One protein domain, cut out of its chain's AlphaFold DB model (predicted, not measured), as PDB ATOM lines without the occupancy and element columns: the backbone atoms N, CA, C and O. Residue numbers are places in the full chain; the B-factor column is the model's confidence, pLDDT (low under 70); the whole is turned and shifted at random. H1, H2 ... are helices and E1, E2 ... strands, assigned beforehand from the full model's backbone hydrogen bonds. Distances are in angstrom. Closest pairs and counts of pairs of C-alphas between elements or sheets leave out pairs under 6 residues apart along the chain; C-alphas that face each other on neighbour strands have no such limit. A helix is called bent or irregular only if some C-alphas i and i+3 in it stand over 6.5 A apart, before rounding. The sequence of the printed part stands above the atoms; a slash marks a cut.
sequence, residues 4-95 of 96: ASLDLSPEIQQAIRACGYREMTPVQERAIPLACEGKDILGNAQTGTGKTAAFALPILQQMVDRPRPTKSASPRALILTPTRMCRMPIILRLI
ATOM      1  N   ALA A   4      26.121 -20.421   4.678       83.69
ATOM      2  CA  ALA A   4      25.227 -21.110   5.605       83.69
ATOM      3  C   ALA A   4      24.157 -20.204   6.244       83.69
ATOM      4  O   ALA A   4      23.241 -20.726   6.863       83.69
ATOM      5  N   SER A   5      24.271 -18.874   6.132       86.62
ATOM      6  CA  SER A   5      23.229 -17.958   6.615       86.62
ATOM      7  C   SER A   5      22.123 -17.707   5.588       86.62
ATOM      8  O   SER A   5      21.206 -16.948   5.881       86.62
ATOM      9  N   LEU A   6      22.229 -18.267   4.380       87.56
ATOM     10  CA  LEU A   6      21.170 -18.194   3.381       87.56
ATOM     11  C   LEU A   6      20.125 -19.281   3.651       87.56
ATOM     12  O   LEU A   6      20.477 -20.442   3.881       87.56
ATOM     13  N   ASP A   7      18.854 -18.901   3.555       88.50
ATOM     14  CA  ASP A   7      17.729 -19.834   3.595       88.50
ATOM     15  C   ASP A   7      17.613 -20.540   2.235       88.50
ATOM     16  O   ASP A   7      16.972 -20.059   1.302       88.50
ATOM     17  N   LEU A   8      18.378 -21.621   2.086       89.75
ATOM     18  CA  LEU A   8      18.451 -22.444   0.880       89.75
ATOM     19  C   LEU A   8      18.061 -23.877   1.219       89.75
ATOM     20  O   LEU A   8      18.225 -24.319   2.358       89.75
ATOM     21  N   SER A   9      17.636 -24.626   0.204       92.69
ATOM     22  CA  SER A   9      17.279 -26.031   0.366       92.69
ATOM     23  C   SER A   9      18.443 -26.849   0.963       92.69
ATOM     24  O   SER A   9      19.618 -26.561   0.678       92.69
ATOM     25  N   PRO A  10      18.160 -27.887   1.774       92.06
ATOM     26  CA  PRO A  10      19.193 -28.712   2.403       92.06
ATOM     27  C   PRO A  10      20.191 -29.315   1.405       92.06
ATOM     28  O   PRO A  10      21.394 -29.374   1.680       92.06
ATOM     29  N   GLU A  11      19.708 -29.711   0.227       91.94
ATOM     30  CA  GLU A  11      20.504 -30.283  -0.860       91.94
ATOM     31  C   GLU A  11      21.492 -29.255  -1.417       91.94
ATOM     32  O   GLU A  11      22.673 -29.554  -1.617       91.94
ATOM     33  N   ILE A  12      21.036 -28.013  -1.613       91.44
ATOM     34  CA  ILE A  12      21.882 -26.916  -2.090       91.44
ATOM     35  C   ILE A  12      22.926 -26.567  -1.028       91.44
ATOM     36  O   ILE A  12      24.106 -26.424  -1.350       91.44
ATOM     37  N   GLN A  13      22.540 -26.493   0.247       91.75
ATOM     38  CA  GLN A  13      23.491 -26.244   1.331       91.75
ATOM     39  C   GLN A  13      24.551 -27.351   1.444       91.75
ATOM     40  O   GLN A  13      25.723 -27.063   1.709       91.75
ATOM     41  N   GLN A  14      24.176 -28.615   1.230       91.44
ATOM     42  CA  GLN A  14      25.122 -29.727   1.187       91.44
ATOM     43  C   GLN A  14      26.089 -29.598   0.007       91.44
ATOM     44  O   GLN A  14      27.298 -29.744   0.202       91.44
ATOM     45  N   ALA A  15      25.586 -29.263  -1.183       90.12
ATOM     46  CA  ALA A  15      26.413 -29.042  -2.366       90.12
ATOM     47  C   ALA A  15      27.398 -27.876  -2.169       90.12
ATOM     48  O   ALA A  15      28.577 -28.006  -2.488       90.12
ATOM     49  N   ILE A  16      26.956 -26.766  -1.568       90.38
ATOM     50  CA  ILE A  16      27.813 -25.621  -1.218       90.38
ATOM     51  C   ILE A  16      28.972 -26.064  -0.315       90.38
ATOM     52  O   ILE A  16      30.125 -25.714  -0.578       90.38
ATOM     53  N   ARG A  17      28.681 -26.862   0.725       89.12
ATOM     54  CA  ARG A  17      29.706 -27.395   1.637       89.12
ATOM     55  C   ARG A  17      30.678 -28.331   0.919       89.12
ATOM     56  O   ARG A  17      31.882 -28.198   1.120       89.12
ATOM     57  N   ALA A  18      30.175 -29.229   0.073       89.81
ATOM     58  CA  ALA A  18      30.995 -30.152  -0.715       89.81
ATOM     59  C   ALA A  18      31.912 -29.422  -1.713       89.81
ATOM     60  O   ALA A  18      33.069 -29.798  -1.869       89.81
ATOM     61  N   CYS A  19      31.437 -28.331  -2.319       86.19
ATOM     62  CA  CYS A  19      32.240 -27.457  -3.178       86.19
ATOM     63  C   CYS A  19      33.261 -26.601  -2.404       86.19
ATOM     64  O   CYS A  19      34.044 -25.879  -3.019       86.19
ATOM     65  N   GLY A  20      33.252 -26.640  -1.066       87.00
ATOM     66  CA  GLY A  20      34.175 -25.879  -0.227       87.00
ATOM     67  C   GLY A  20      33.845 -24.387  -0.113       87.00
ATOM     68  O   GLY A  20      34.687 -23.613   0.344       87.00
ATOM     69  N   TYR A  21      32.636 -23.961  -0.490       87.44
ATOM     70  CA  TYR A  21      32.211 -22.573  -0.328       87.44
ATOM     71  C   TYR A  21      31.940 -22.261   1.147       87.44
ATOM     72  O   TYR A  21      31.104 -22.890   1.794       87.44
ATOM     73  N   ARG A  22      32.656 -21.270   1.688       85.31
ATOM     74  CA  ARG A  22      32.555 -20.865   3.100       85.31
ATOM     75  C   ARG A  22      31.983 -19.464   3.245       85.31
ATOM     76  O   ARG A  22      30.974 -19.267   3.922       85.31
ATOM     77  N   GLU A  23      32.603 -18.510   2.566       89.81
ATOM     78  CA  GLU A  23      32.267 -17.091   2.648       89.81
ATOM     79  C   GLU A  23      31.850 -16.558   1.285       89.81
ATOM     80  O   GLU A  23      32.428 -16.925   0.258       89.81
ATOM     81  N   MET A  24      30.823 -15.714   1.291       89.50
ATOM     82  CA  MET A  24      30.351 -15.033   0.097       89.50
ATOM     83  C   MET A  24      31.253 -13.842  -0.230       89.50
ATOM     84  O   MET A  24      31.728 -13.136   0.657       89.50
ATOM     85  N   THR A  25      31.458 -13.587  -1.520       88.06
ATOM     86  CA  THR A  25      32.063 -12.335  -1.984       88.06
ATOM     87  C   THR A  25      31.055 -11.183  -1.874       88.06
ATOM     88  O   THR A  25      29.848 -11.423  -1.928       88.06
ATOM     89  N   PRO A  26      31.489  -9.908  -1.820       87.00
ATOM     90  CA  PRO A  26      30.565  -8.777  -1.674       87.00
ATOM     91  C   PRO A  26      29.477  -8.697  -2.757       87.00
ATOM     92  O   PRO A  26      28.373  -8.217  -2.507       87.00
ATOM     93  N   VAL A  27      29.765  -9.176  -3.977       85.06
ATOM     94  CA  VAL A  27      28.759  -9.255  -5.049       85.06
ATOM     95  C   VAL A  27      27.740 -10.365  -4.792       85.06
ATOM     96  O   VAL A  27      26.558 -10.166  -5.046       85.06
ATOM     97  N   GLN A  28      28.171 -11.513  -4.264       88.00
ATOM     98  CA  GLN A  28      27.292 -12.634  -3.925       88.00
ATOM     99  C   GLN A  28      26.350 -12.274  -2.776       88.00
ATOM    100  O   GLN A  28      25.158 -12.537  -2.878       88.00
ATOM    101  N   GLU A  29      26.856 -11.607  -1.737       89.25
ATOM    102  CA  GLU A  29      26.051 -11.169  -0.586       89.25
ATOM    103  C   GLU A  29      24.899 -10.250  -0.992       89.25
ATOM    104  O   GLU A  29      23.809 -10.330  -0.435       89.25
ATOM    105  N   ARG A  30      25.133  -9.386  -1.985       87.19
ATOM    106  CA  ARG A  30      24.119  -8.458  -2.496       87.19
ATOM    107  C   ARG A  30      23.186  -9.114  -3.508       87.19
ATOM    108  O   ARG A  30      22.007  -8.789  -3.541       87.19
ATOM    109  N   ALA A  31      23.710 -10.003  -4.352       88.12
ATOM    110  CA  ALA A  31      22.954 -10.573  -5.462       88.12
ATOM    111  C   ALA A  31      22.120 -11.796  -5.063       88.12
ATOM    112  O   ALA A  31      20.971 -11.900  -5.481       88.12
ATOM    113  N   ILE A  32      22.671 -12.721  -4.271       90.06
ATOM    114  CA  ILE A  32      22.036 -14.023  -4.022       90.06
ATOM    115  C   ILE A  32      20.677 -13.879  -3.320       90.06
ATOM    116  O   ILE A  32      19.716 -14.433  -3.849       90.06
ATOM    117  N   PRO A  33      20.531 -13.116  -2.215       89.69
ATOM    118  CA  PRO A  33      19.236 -12.988  -1.539       89.69
ATOM    119  C   PRO A  33      18.158 -12.391  -2.453       89.69
ATOM    120  O   PRO A  33      17.080 -12.960  -2.608       89.69
ATOM    121  N   LEU A  34      18.488 -11.300  -3.152       88.38
ATOM    122  CA  LEU A  34      17.574 -10.631  -4.082       88.38
ATOM    123  C   LEU A  34      17.158 -11.544  -5.248       88.38
ATOM    124  O   LEU A  34      16.011 -11.502  -5.693       88.38
ATOM    125  N   ALA A  35      18.072 -12.379  -5.745       88.62
ATOM    126  CA  ALA A  35      17.793 -13.282  -6.856       88.62
ATOM    127  C   ALA A  35      16.957 -14.487  -6.403       88.62
ATOM    128  O   ALA A  35      16.097 -14.945  -7.157       88.62
ATOM    129  N   CYS A  36      17.163 -14.982  -5.177       88.06
ATOM    130  CA  CYS A  36      16.308 -16.013  -4.584       88.06
ATOM    131  C   CYS A  36      14.861 -15.518  -4.426       88.06
ATOM    132  O   CYS A  36      13.932 -16.270  -4.702       88.06
ATOM    133  N   GLU A  37      14.656 -14.230  -4.127       86.75
ATOM    134  CA  GLU A  37      13.325 -13.592  -4.127       86.75
ATOM    135  C   GLU A  37      12.703 -13.451  -5.534       86.75
ATOM    136  O   GLU A  37      11.553 -13.032  -5.680       86.75
ATOM    137  N   GLY A  38      13.441 -13.793  -6.593       83.69
ATOM    138  CA  GLY A  38      12.966 -13.725  -7.973       83.69
ATOM    139  C   GLY A  38      12.989 -12.324  -8.582       83.69
ATOM    140  O   GLY A  38      12.255 -12.083  -9.544       83.69
ATOM    141  N   LYS A  39      13.805 -11.413  -8.033       83.56
ATOM    142  CA  LYS A  39      14.049 -10.082  -8.605       83.56
ATOM    143  C   LYS A  39      15.078 -10.158  -9.732       83.56
ATOM    144  O   LYS A  39      16.036 -10.928  -9.661       83.56
ATOM    145  N   ASP A  40      14.905  -9.310 -10.740       84.00
ATOM    146  CA  ASP A  40      15.907  -9.118 -11.787       84.00
ATOM    147  C   ASP A  40      17.095  -8.325 -11.231       84.00
ATOM    148  O   ASP A  40      16.924  -7.327 -10.528       84.00
ATOM    149  N   ILE A  41      18.317  -8.766 -11.545       81.69
ATOM    150  CA  ILE A  41      19.547  -8.164 -11.021       81.69
ATOM    151  C   ILE A  41      20.500  -7.836 -12.156       81.69
ATOM    152  O   ILE A  41      20.853  -8.694 -12.965       81.69
ATOM    153  N   LEU A  42      21.007  -6.604 -12.141       79.00
ATOM    154  CA  LEU A  42      22.183  -6.207 -12.902       79.00
ATOM    155  C   LEU A  42      23.380  -6.112 -11.949       79.00
ATOM    156  O   LEU A  42      23.450  -5.218 -11.107       79.00
ATOM    157  N   GLY A  43      24.326  -7.041 -12.067       70.69
ATOM    158  CA  GLY A  43      25.529  -7.067 -11.236       70.69
ATOM    159  C   GLY A  43      26.785  -6.726 -12.032       70.69
ATOM    160  O   GLY A  43      27.119  -7.427 -12.987       70.69
ATOM    161  N   ASN A  44      27.528  -5.700 -11.604       72.25
ATOM    162  CA  ASN A  44      28.893  -5.458 -12.073       72.25
ATOM    163  C   ASN A  44      29.889  -5.921 -11.002       72.25
ATOM    164  O   ASN A  44      29.808  -5.513  -9.846       72.25
ATOM    165  N   ALA A  45      30.817  -6.796 -11.378       68.69
ATOM    166  CA  ALA A  45      31.895  -7.230 -10.501       68.69
ATOM    167  C   ALA A  45      33.130  -7.602 -11.324       68.69
ATOM    168  O   ALA A  45      33.007  -8.077 -12.456       68.69
ATOM    169  N   GLN A  46      34.316  -7.513 -10.727       69.12
ATOM    170  CA  GLN A  46      35.583  -7.890 -11.368       69.12
ATOM    171  C   GLN A  46      35.668  -9.400 -11.651       69.12
ATOM    172  O   GLN A  46      35.099 -10.204 -10.916       69.12
ATOM    173  N   THR A  47      36.321  -9.833 -12.730       65.62
ATOM    174  CA  THR A  47      36.514 -11.266 -13.053       65.62
ATOM    175  C   THR A  47      37.142 -12.030 -11.877       65.62
ATOM    176  O   THR A  47      37.943 -11.467 -11.143       65.62
ATOM    177  N   GLY A  48      36.748 -13.292 -11.663       65.56
ATOM    178  CA  GLY A  48      37.268 -14.120 -10.560       65.56
ATOM    179  C   GLY A  48      36.547 -13.964  -9.212       65.56
ATOM    180  O   GLY A  48      36.844 -14.690  -8.277       65.56
ATOM    181  N   THR A  49      35.537 -13.094  -9.106       66.31
ATOM    182  CA  THR A  49      34.788 -12.824  -7.852       66.31
ATOM    183  C   THR A  49      33.614 -13.775  -7.572       66.31
ATOM    184  O   THR A  49      32.699 -13.437  -6.822       66.31
ATOM    185  N   GLY A  50      33.587 -14.960  -8.191       71.12
ATOM    186  CA  GLY A  50      32.549 -15.960  -7.914       71.12
ATOM    187  C   GLY A  50      31.153 -15.636  -8.472       71.12
ATOM    188  O   GLY A  50      30.156 -16.143  -7.961       71.12
ATOM    189  N   LYS A  51      31.060 -14.833  -9.543       78.50
ATOM    190  CA  LYS A  51      29.789 -14.532 -10.238       78.50
ATOM    191  C   LYS A  51      28.988 -15.778 -10.622       78.50
ATOM    192  O   LYS A  51      27.769 -15.721 -10.598       78.50
ATOM    193  N   THR A  52      29.658 -16.896 -10.910       81.69
ATOM    194  CA  THR A  52      29.005 -18.171 -11.229       81.69
ATOM    195  C   THR A  52      28.066 -18.635 -10.121       81.69
ATOM    196  O   THR A  52      26.897 -18.892 -10.378       81.69
ATOM    197  N   ALA A  53      28.537 -18.664  -8.873       84.00
ATOM    198  CA  ALA A  53      27.689 -19.030  -7.740       84.00
ATOM    199  C   ALA A  53      26.595 -17.981  -7.475       84.00
ATOM    200  O   ALA A  53      25.503 -18.340  -7.045       84.00
ATOM    201  N   ALA A  54      26.861 -16.706  -7.794       84.31
ATOM    202  CA  ALA A  54      25.909 -15.614  -7.597       84.31
ATOM    203  C   ALA A  54      24.621 -15.766  -8.427       84.31
ATOM    204  O   ALA A  54      23.578 -15.303  -7.982       84.31
ATOM    205  N   PHE A  55      24.676 -16.418  -9.596       84.00
ATOM    206  CA  PHE A  55      23.477 -16.728 -10.389       84.00
ATOM    207  C   PHE A  55      23.055 -18.198 -10.313       84.00
ATOM    208  O   PHE A  55      21.865 -18.486 -10.388       84.00
ATOM    209  N   ALA A  56      23.989 -19.142 -10.151       88.25
ATOM    210  CA  ALA A  56      23.653 -20.563 -10.159       88.25
ATOM    211  C   ALA A  56      22.810 -20.962  -8.940       88.25
ATOM    212  O   ALA A  56      21.826 -21.680  -9.095       88.25
ATOM    213  N   LEU A  57      23.160 -20.470  -7.747       90.12
ATOM    214  CA  LEU A  57      22.454 -20.830  -6.513       90.12
ATOM    215  C   LEU A  57      20.993 -20.350  -6.512       90.12
ATOM    216  O   LEU A  57      20.124 -21.185  -6.270       90.12
ATOM    217  N   PRO A  58      20.680 -19.087  -6.869       90.50
ATOM    218  CA  PRO A  58      19.290 -18.655  -7.008       90.50
ATOM    219  C   PRO A  58      18.484 -19.449  -8.041       90.50
ATOM    220  O   PRO A  58      17.328 -19.774  -7.789       90.50
ATOM    221  N   ILE A  59      19.076 -19.794  -9.195       89.50
ATOM    222  CA  ILE A  59      18.386 -20.598 -10.221       89.50
ATOM    223  C   ILE A  59      18.033 -21.979  -9.662       89.50
ATOM    224  O   ILE A  59      16.908 -22.444  -9.839       89.50
ATOM    225  N   LEU A  60      18.987 -22.632  -8.991       90.50
ATOM    226  CA  LEU A  60      18.767 -23.939  -8.377       90.50
ATOM    227  C   LEU A  60      17.705 -23.863  -7.278       90.50
ATOM    228  O   LEU A  60      16.816 -24.709  -7.253       90.50
ATOM    229  N   GLN A  61      17.740 -22.828  -6.435       91.69
ATOM    230  CA  GLN A  61      16.736 -22.628  -5.392       91.69
ATOM    231  C   GLN A  61      15.334 -22.484  -5.994       91.69
ATOM    232  O   GLN A  61      14.428 -23.230  -5.638       91.69
ATOM    233  N   GLN A  62      15.169 -21.629  -7.006       89.44
ATOM    234  CA  GLN A  62      13.877 -21.460  -7.678       89.44
ATOM    235  C   GLN A  62      13.374 -22.744  -8.350       89.44
ATOM    236  O   GLN A  62      12.166 -22.969  -8.444       89.44
ATOM    237  N   MET A  63      14.285 -23.585  -8.843       89.00
ATOM    238  CA  MET A  63      13.949 -24.893  -9.405       89.00
ATOM    239  C   MET A  63      13.449 -25.887  -8.352       89.00
ATOM    240  O   MET A  63      12.628 -26.740  -8.697       89.00
ATOM    241  N   VAL A  64      13.953 -25.790  -7.119       90.19
ATOM    242  CA  VAL A  64      13.493 -26.577  -5.967       90.19
ATOM    243  C   VAL A  64      12.142 -26.055  -5.478       90.19
ATOM    244  O   VAL A  64      11.217 -26.845  -5.319       90.19
ATOM    245  N   ASP A  65      11.988 -24.736  -5.342       89.25
ATOM    246  CA  ASP A  65      10.750 -24.107  -4.856       89.25
ATOM    247  C   ASP A  65       9.572 -24.282  -5.825       89.25
ATOM    248  O   ASP A  65       8.406 -24.276  -5.429       89.25
ATOM    249  N   ARG A  66       9.862 -24.403  -7.127       87.94
ATOM    250  CA  ARG A  66       8.858 -24.534  -8.192       87.94
ATOM    251  C   ARG A  66       9.139 -25.774  -9.037       87.94
ATOM    252  O   ARG A  66       9.559 -25.648 -10.197       87.94
ATOM    253  N   PRO A  67       8.887 -26.978  -8.495       85.00
ATOM    254  CA  PRO A  67       9.120 -28.209  -9.224       85.00
ATOM    255  C   PRO A  67       8.207 -28.250 -10.453       85.00
ATOM    256  O   PRO A  67       6.983 -28.214 -10.364       85.00
ATOM    257  N   ARG A  68       8.818 -28.308 -11.637       83.25
ATOM    258  CA  ARG A  68       8.127 -28.519 -12.915       83.25
ATOM    259  C   ARG A  68       8.645 -29.797 -13.570       83.25
ATOM    260  O   ARG A  68       9.861 -30.006 -13.547       83.25
ATOM    261  N   PRO A  69       7.786 -30.614 -14.201       82.00
ATOM    262  CA  PRO A  69       8.237 -31.791 -14.931       82.00
ATOM    263  C   PRO A  69       9.207 -31.383 -16.042       82.00
ATOM    264  O   PRO A  69       8.969 -30.420 -16.775       82.00
ATOM    265  N   THR A  70      10.312 -32.112 -16.158       79.25
ATOM    266  CA  THR A  70      11.277 -31.927 -17.241       79.25
ATOM    267  C   THR A  70      10.639 -32.378 -18.548       79.25
ATOM    268  O   THR A  70      10.376 -33.565 -18.736       79.25
ATOM    269  N   LYS A  71      10.370 -31.433 -19.447       84.44
ATOM    270  CA  LYS A  71       9.878 -31.716 -20.799       84.44
ATOM    271  C   LYS A  71      11.004 -31.513 -21.802       84.44
ATOM    272  O   LYS A  71      11.765 -30.551 -21.694       84.44
ATOM    273  N   SER A  72      11.088 -32.410 -22.785       82.69
ATOM    274  CA  SER A  72      11.998 -32.234 -23.918       82.69
ATOM    275  C   SER A  72      11.735 -30.881 -24.591       82.69
ATOM    276  O   SER A  72      10.584 -30.455 -24.688       82.69
ATOM    277  N   ALA A  73      12.803 -30.190 -24.996       81.69
ATOM    278  CA  ALA A  73      12.767 -28.855 -25.605       81.69
ATOM    279  C   ALA A  73      12.154 -27.714 -24.750       81.69
ATOM    280  O   ALA A  73      11.803 -26.670 -25.294       81.69
ATOM    281  N   SER A  74      12.062 -27.857 -23.419       85.44
ATOM    282  CA  SER A  74      11.560 -26.800 -22.519       85.44
ATOM    283  C   SER A  74      12.581 -26.445 -21.420       85.44
ATOM    284  O   SER A  74      12.466 -26.908 -20.281       85.44
ATOM    285  N   PRO A  75      13.630 -25.657 -21.739       85.44
ATOM    286  CA  PRO A  75      14.604 -25.215 -20.744       85.44
ATOM    287  C   PRO A  75      13.955 -24.263 -19.728       85.44
ATOM    288  O   PRO A  75      13.215 -23.356 -20.098       85.44
ATOM    289  N   ARG A  76      14.268 -24.436 -18.435       86.06
ATOM    290  CA  ARG A  76      13.746 -23.570 -17.352       86.06
ATOM    291  C   ARG A  76      14.625 -22.349 -17.057       86.06
ATOM    292  O   ARG A  76      14.191 -21.427 -16.377       86.06
ATOM    293  N   ALA A  77      15.864 -22.347 -17.540       86.06
ATOM    294  CA  ALA A  77      16.810 -21.252 -17.367       86.06
ATOM    295  C   ALA A  77      17.701 -21.136 -18.607       86.06
ATOM    296  O   ALA A  77      18.070 -22.151 -19.201       86.06
ATOM    297  N   LEU A  78      18.053 -19.904 -18.975       85.50
ATOM    298  CA  LEU A  78      18.964 -19.603 -20.074       85.50
ATOM    299  C   LEU A  78      20.075 -18.692 -19.563       85.50
ATOM    300  O   LEU A  78      19.819 -17.558 -19.165       85.50
ATOM    301  N   ILE A  79      21.307 -19.195 -19.599       83.75
ATOM    302  CA  ILE A  79      22.508 -18.432 -19.261       83.75
ATOM    303  C   ILE A  79      23.194 -18.068 -20.574       83.75
ATOM    304  O   ILE A  79      23.579 -18.952 -21.337       83.75
ATOM    305  N   LEU A  80      23.341 -16.772 -20.840       81.88
ATOM    306  CA  LEU A  80      24.014 -16.276 -22.035       81.88
ATOM    307  C   LEU A  80      25.435 -15.841 -21.688       81.88
ATOM    308  O   LEU A  80      25.646 -15.009 -20.808       81.88
ATOM    309  N   THR A  81      26.416 -16.389 -22.402       76.50
ATOM    310  CA  THR A  81      27.831 -16.044 -22.229       76.50
ATOM    311  C   THR A  81      28.434 -15.610 -23.567       76.50
ATOM    312  O   THR A  81      28.317 -16.365 -24.535       76.50
ATOM    313  N   PRO A  82      29.095 -14.441 -23.665       68.12
ATOM    314  CA  PRO A  82      29.771 -14.037 -24.895       68.12
ATOM    315  C   PRO A  82      31.004 -14.920 -25.161       68.12
ATOM    316  O   PRO A  82      31.760 -15.243 -24.246       68.12
ATOM    317  N   THR A  83      31.218 -15.317 -26.419       67.62
ATOM    318  CA  THR A  83      32.170 -16.376 -26.816       67.62
ATOM    319  C   THR A  83      33.633 -15.948 -26.961       67.62
ATOM    320  O   THR A  83      34.459 -16.772 -27.346       67.62
ATOM    321  N   ARG A  84      34.024 -14.712 -26.624       56.59
ATOM    322  CA  ARG A  84      35.445 -14.323 -26.588       56.59
ATOM    323  C   ARG A  84      35.751 -13.372 -25.433       56.59
ATOM    324  O   ARG A  84      35.254 -12.257 -25.392       56.59
ATOM    325  N   MET A  85      36.649 -13.832 -24.565       38.38
ATOM    326  CA  MET A  85      37.366 -13.095 -23.521       38.38
ATOM    327  C   MET A  85      36.532 -12.613 -22.319       38.38
ATOM    328  O   MET A  85      35.666 -11.748 -22.390       38.38
ATOM    329  N   CYS A  86      36.847 -13.190 -21.160       48.16
ATOM    330  CA  CYS A  86      36.274 -12.880 -19.856       48.16
ATOM    331  C   CYS A  86      36.401 -11.384 -19.501       48.16
ATOM    332  O   CYS A  86      37.481 -10.985 -19.076       48.16
ATOM    333  N   ARG A  87      35.329 -10.580 -19.622       44.97
ATOM    334  CA  ARG A  87      35.129  -9.258 -18.964       44.97
ATOM    335  C   ARG A  87      33.811  -8.601 -19.434       44.97
ATOM    336  O   ARG A  87      33.836  -7.609 -20.146       44.97
ATOM    337  N   MET A  88      32.637  -9.128 -19.074       43.06
ATOM    338  CA  MET A  88      31.370  -8.412 -19.336       43.06
ATOM    339  C   MET A  88      30.237  -8.882 -18.404       43.06
ATOM    340  O   MET A  88      30.288 -10.036 -17.961       43.06
ATOM    341  N   PRO A  89      29.250  -8.025 -18.057       48.91
ATOM    342  CA  PRO A  89      28.076  -8.428 -17.283       48.91
ATOM    343  C   PRO A  89      27.312  -9.543 -18.001       48.91
ATOM    344  O   PRO A  89      26.973  -9.432 -19.177       48.91
ATOM    345  N   ILE A  90      27.061 -10.631 -17.279       51.38
ATOM    346  CA  ILE A  90      26.234 -11.744 -17.745       51.38
ATOM    347  C   ILE A  90      24.778 -11.320 -17.550       51.38
ATOM    348  O   ILE A  90      24.379 -11.000 -16.432       51.38
ATOM    349  N   ILE A  91      24.003 -11.299 -18.633       49.56
ATOM    350  CA  ILE A  91      22.562 -11.034 -18.601       49.56
ATOM    351  C   ILE A  91      21.855 -12.382 -18.477       49.56
ATOM    352  O   ILE A  91      22.006 -13.249 -19.339       49.56
ATOM    353  N   LEU A  92      21.099 -12.560 -17.394       50.69
ATOM    354  CA  LEU A  92      20.303 -13.758 -17.146       50.69
ATOM    355  C   LEU A  92      18.821 -13.434 -17.313       50.69
ATOM    356  O   LEU A  92      18.335 -12.444 -16.771       50.69
ATOM    357  N   ARG A  93      18.098 -14.316 -18.007       46.41
ATOM    358  CA  ARG A  93      16.637 -14.293 -18.055       46.41
ATOM    359  C   ARG A  93      16.104 -15.676 -17.700       46.41
ATOM    360  O   ARG A  93      16.379 -16.654 -18.395       46.41
ATOM    361  N   LEU A  94      15.340 -15.755 -16.613       49.97
ATOM    362  CA  LEU A  94      14.532 -16.933 -16.314       49.97
ATOM    363  C   LEU A  94      13.373 -16.997 -17.307       49.97
ATOM    364  O   LEU A  94      12.618 -16.036 -17.467       49.97
ATOM    365  N   ILE A  95      13.257 -18.130 -17.994       54.06
ATOM    366  CA  ILE A  95      12.151 -18.400 -18.909       54.06
ATOM    367  C   ILE A  95      10.978 -18.827 -18.019       54.06
ATOM    368  O   ILE A  95      10.961 -19.950 -17.511       54.06
TER     369      ILE A  95
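AT A GLANCE: This is residues 4 to 95 of the 96 residues of an uncharacterized protein of Gammaproteobacteria bacterium (UniProt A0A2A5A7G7). Helix H3 runs through the middle, with H1 and H2 nearly lengthwise along it on one side, the three centres making a triangle, and a hairpin of two short strands, E1 and E2, loosely placed on its other side. Long unnamed stretches join H2 to H3, H3 to the hairpin, and E1 to E2. The printed part has 92 residues, with three named helices and two named strands in the order H1 H2 H3 E1 E2; the class is mostly helix, though under half of the residues are in named elements. The whole is compact, with a radius of gyration of the C-alphas of 13.7 A, and spans 36 by 31 by 24 A.

HOW THE PARTS SIT: H1, residues 10 to 18, and H3, residues 51 to 65, only just touch, with 3 pairs of C-alphas within 8 A; the closest are those of Ile 12 and Gln 61, 7.5 A. H3 touches H1 with its residues 57 to 61 alone. They run opposite ways at a shallow tilt of 26 degrees. H2, residues 26 to 36, touches H3, the closest C-alphas being those of Cys 36 and Pro 58, 4.7 A. They run the same way at a shallow tilt of 20 degrees. H1 and H2 are apart. E1, residues 77 to 79, and E2, residues 92 to 94, form an antiparallel hairpin at 170 degrees; C-alphas 77 and 94 face each other at 5.0 A, and no backbone N and O are within hydrogen-bond range across the pair. The closest C-alphas of H3 and E1 are those of Ile 59 and Ala 77, 7.3 A. Every O i to N i+4 pair is within hydrogen-bond range in H1, against 5 of 7 in H2 and 10 of 11 in H3.

IN THESE COORDINATES: H1 begins at C-alpha 10 (19.193, -28.712, 2.403) and is 12.3 A long. H2, 16.3 A, is only just irregular: C-alphas 30 and 33 are 6.7 A apart. H3, 22.0 A, is neither bent nor irregular, but only just: C-alphas 54 and 57 are 6.3 A apart. E1 and E2 are 6.6 A each, and E2 ends at C-alpha 94 (14.532, -16.933, -16.314).

THE WHOLE: The C-alphas farthest apart, those of Pro 26 and Ser 72, are 37.3 A apart. The printed part has no cut. The links H2 to H3, H3 to E1 and E1 to E2 are long. Mean pLDDT of the printed part is 79.8; residues 45 to 49 and 82 to 95 are under 70.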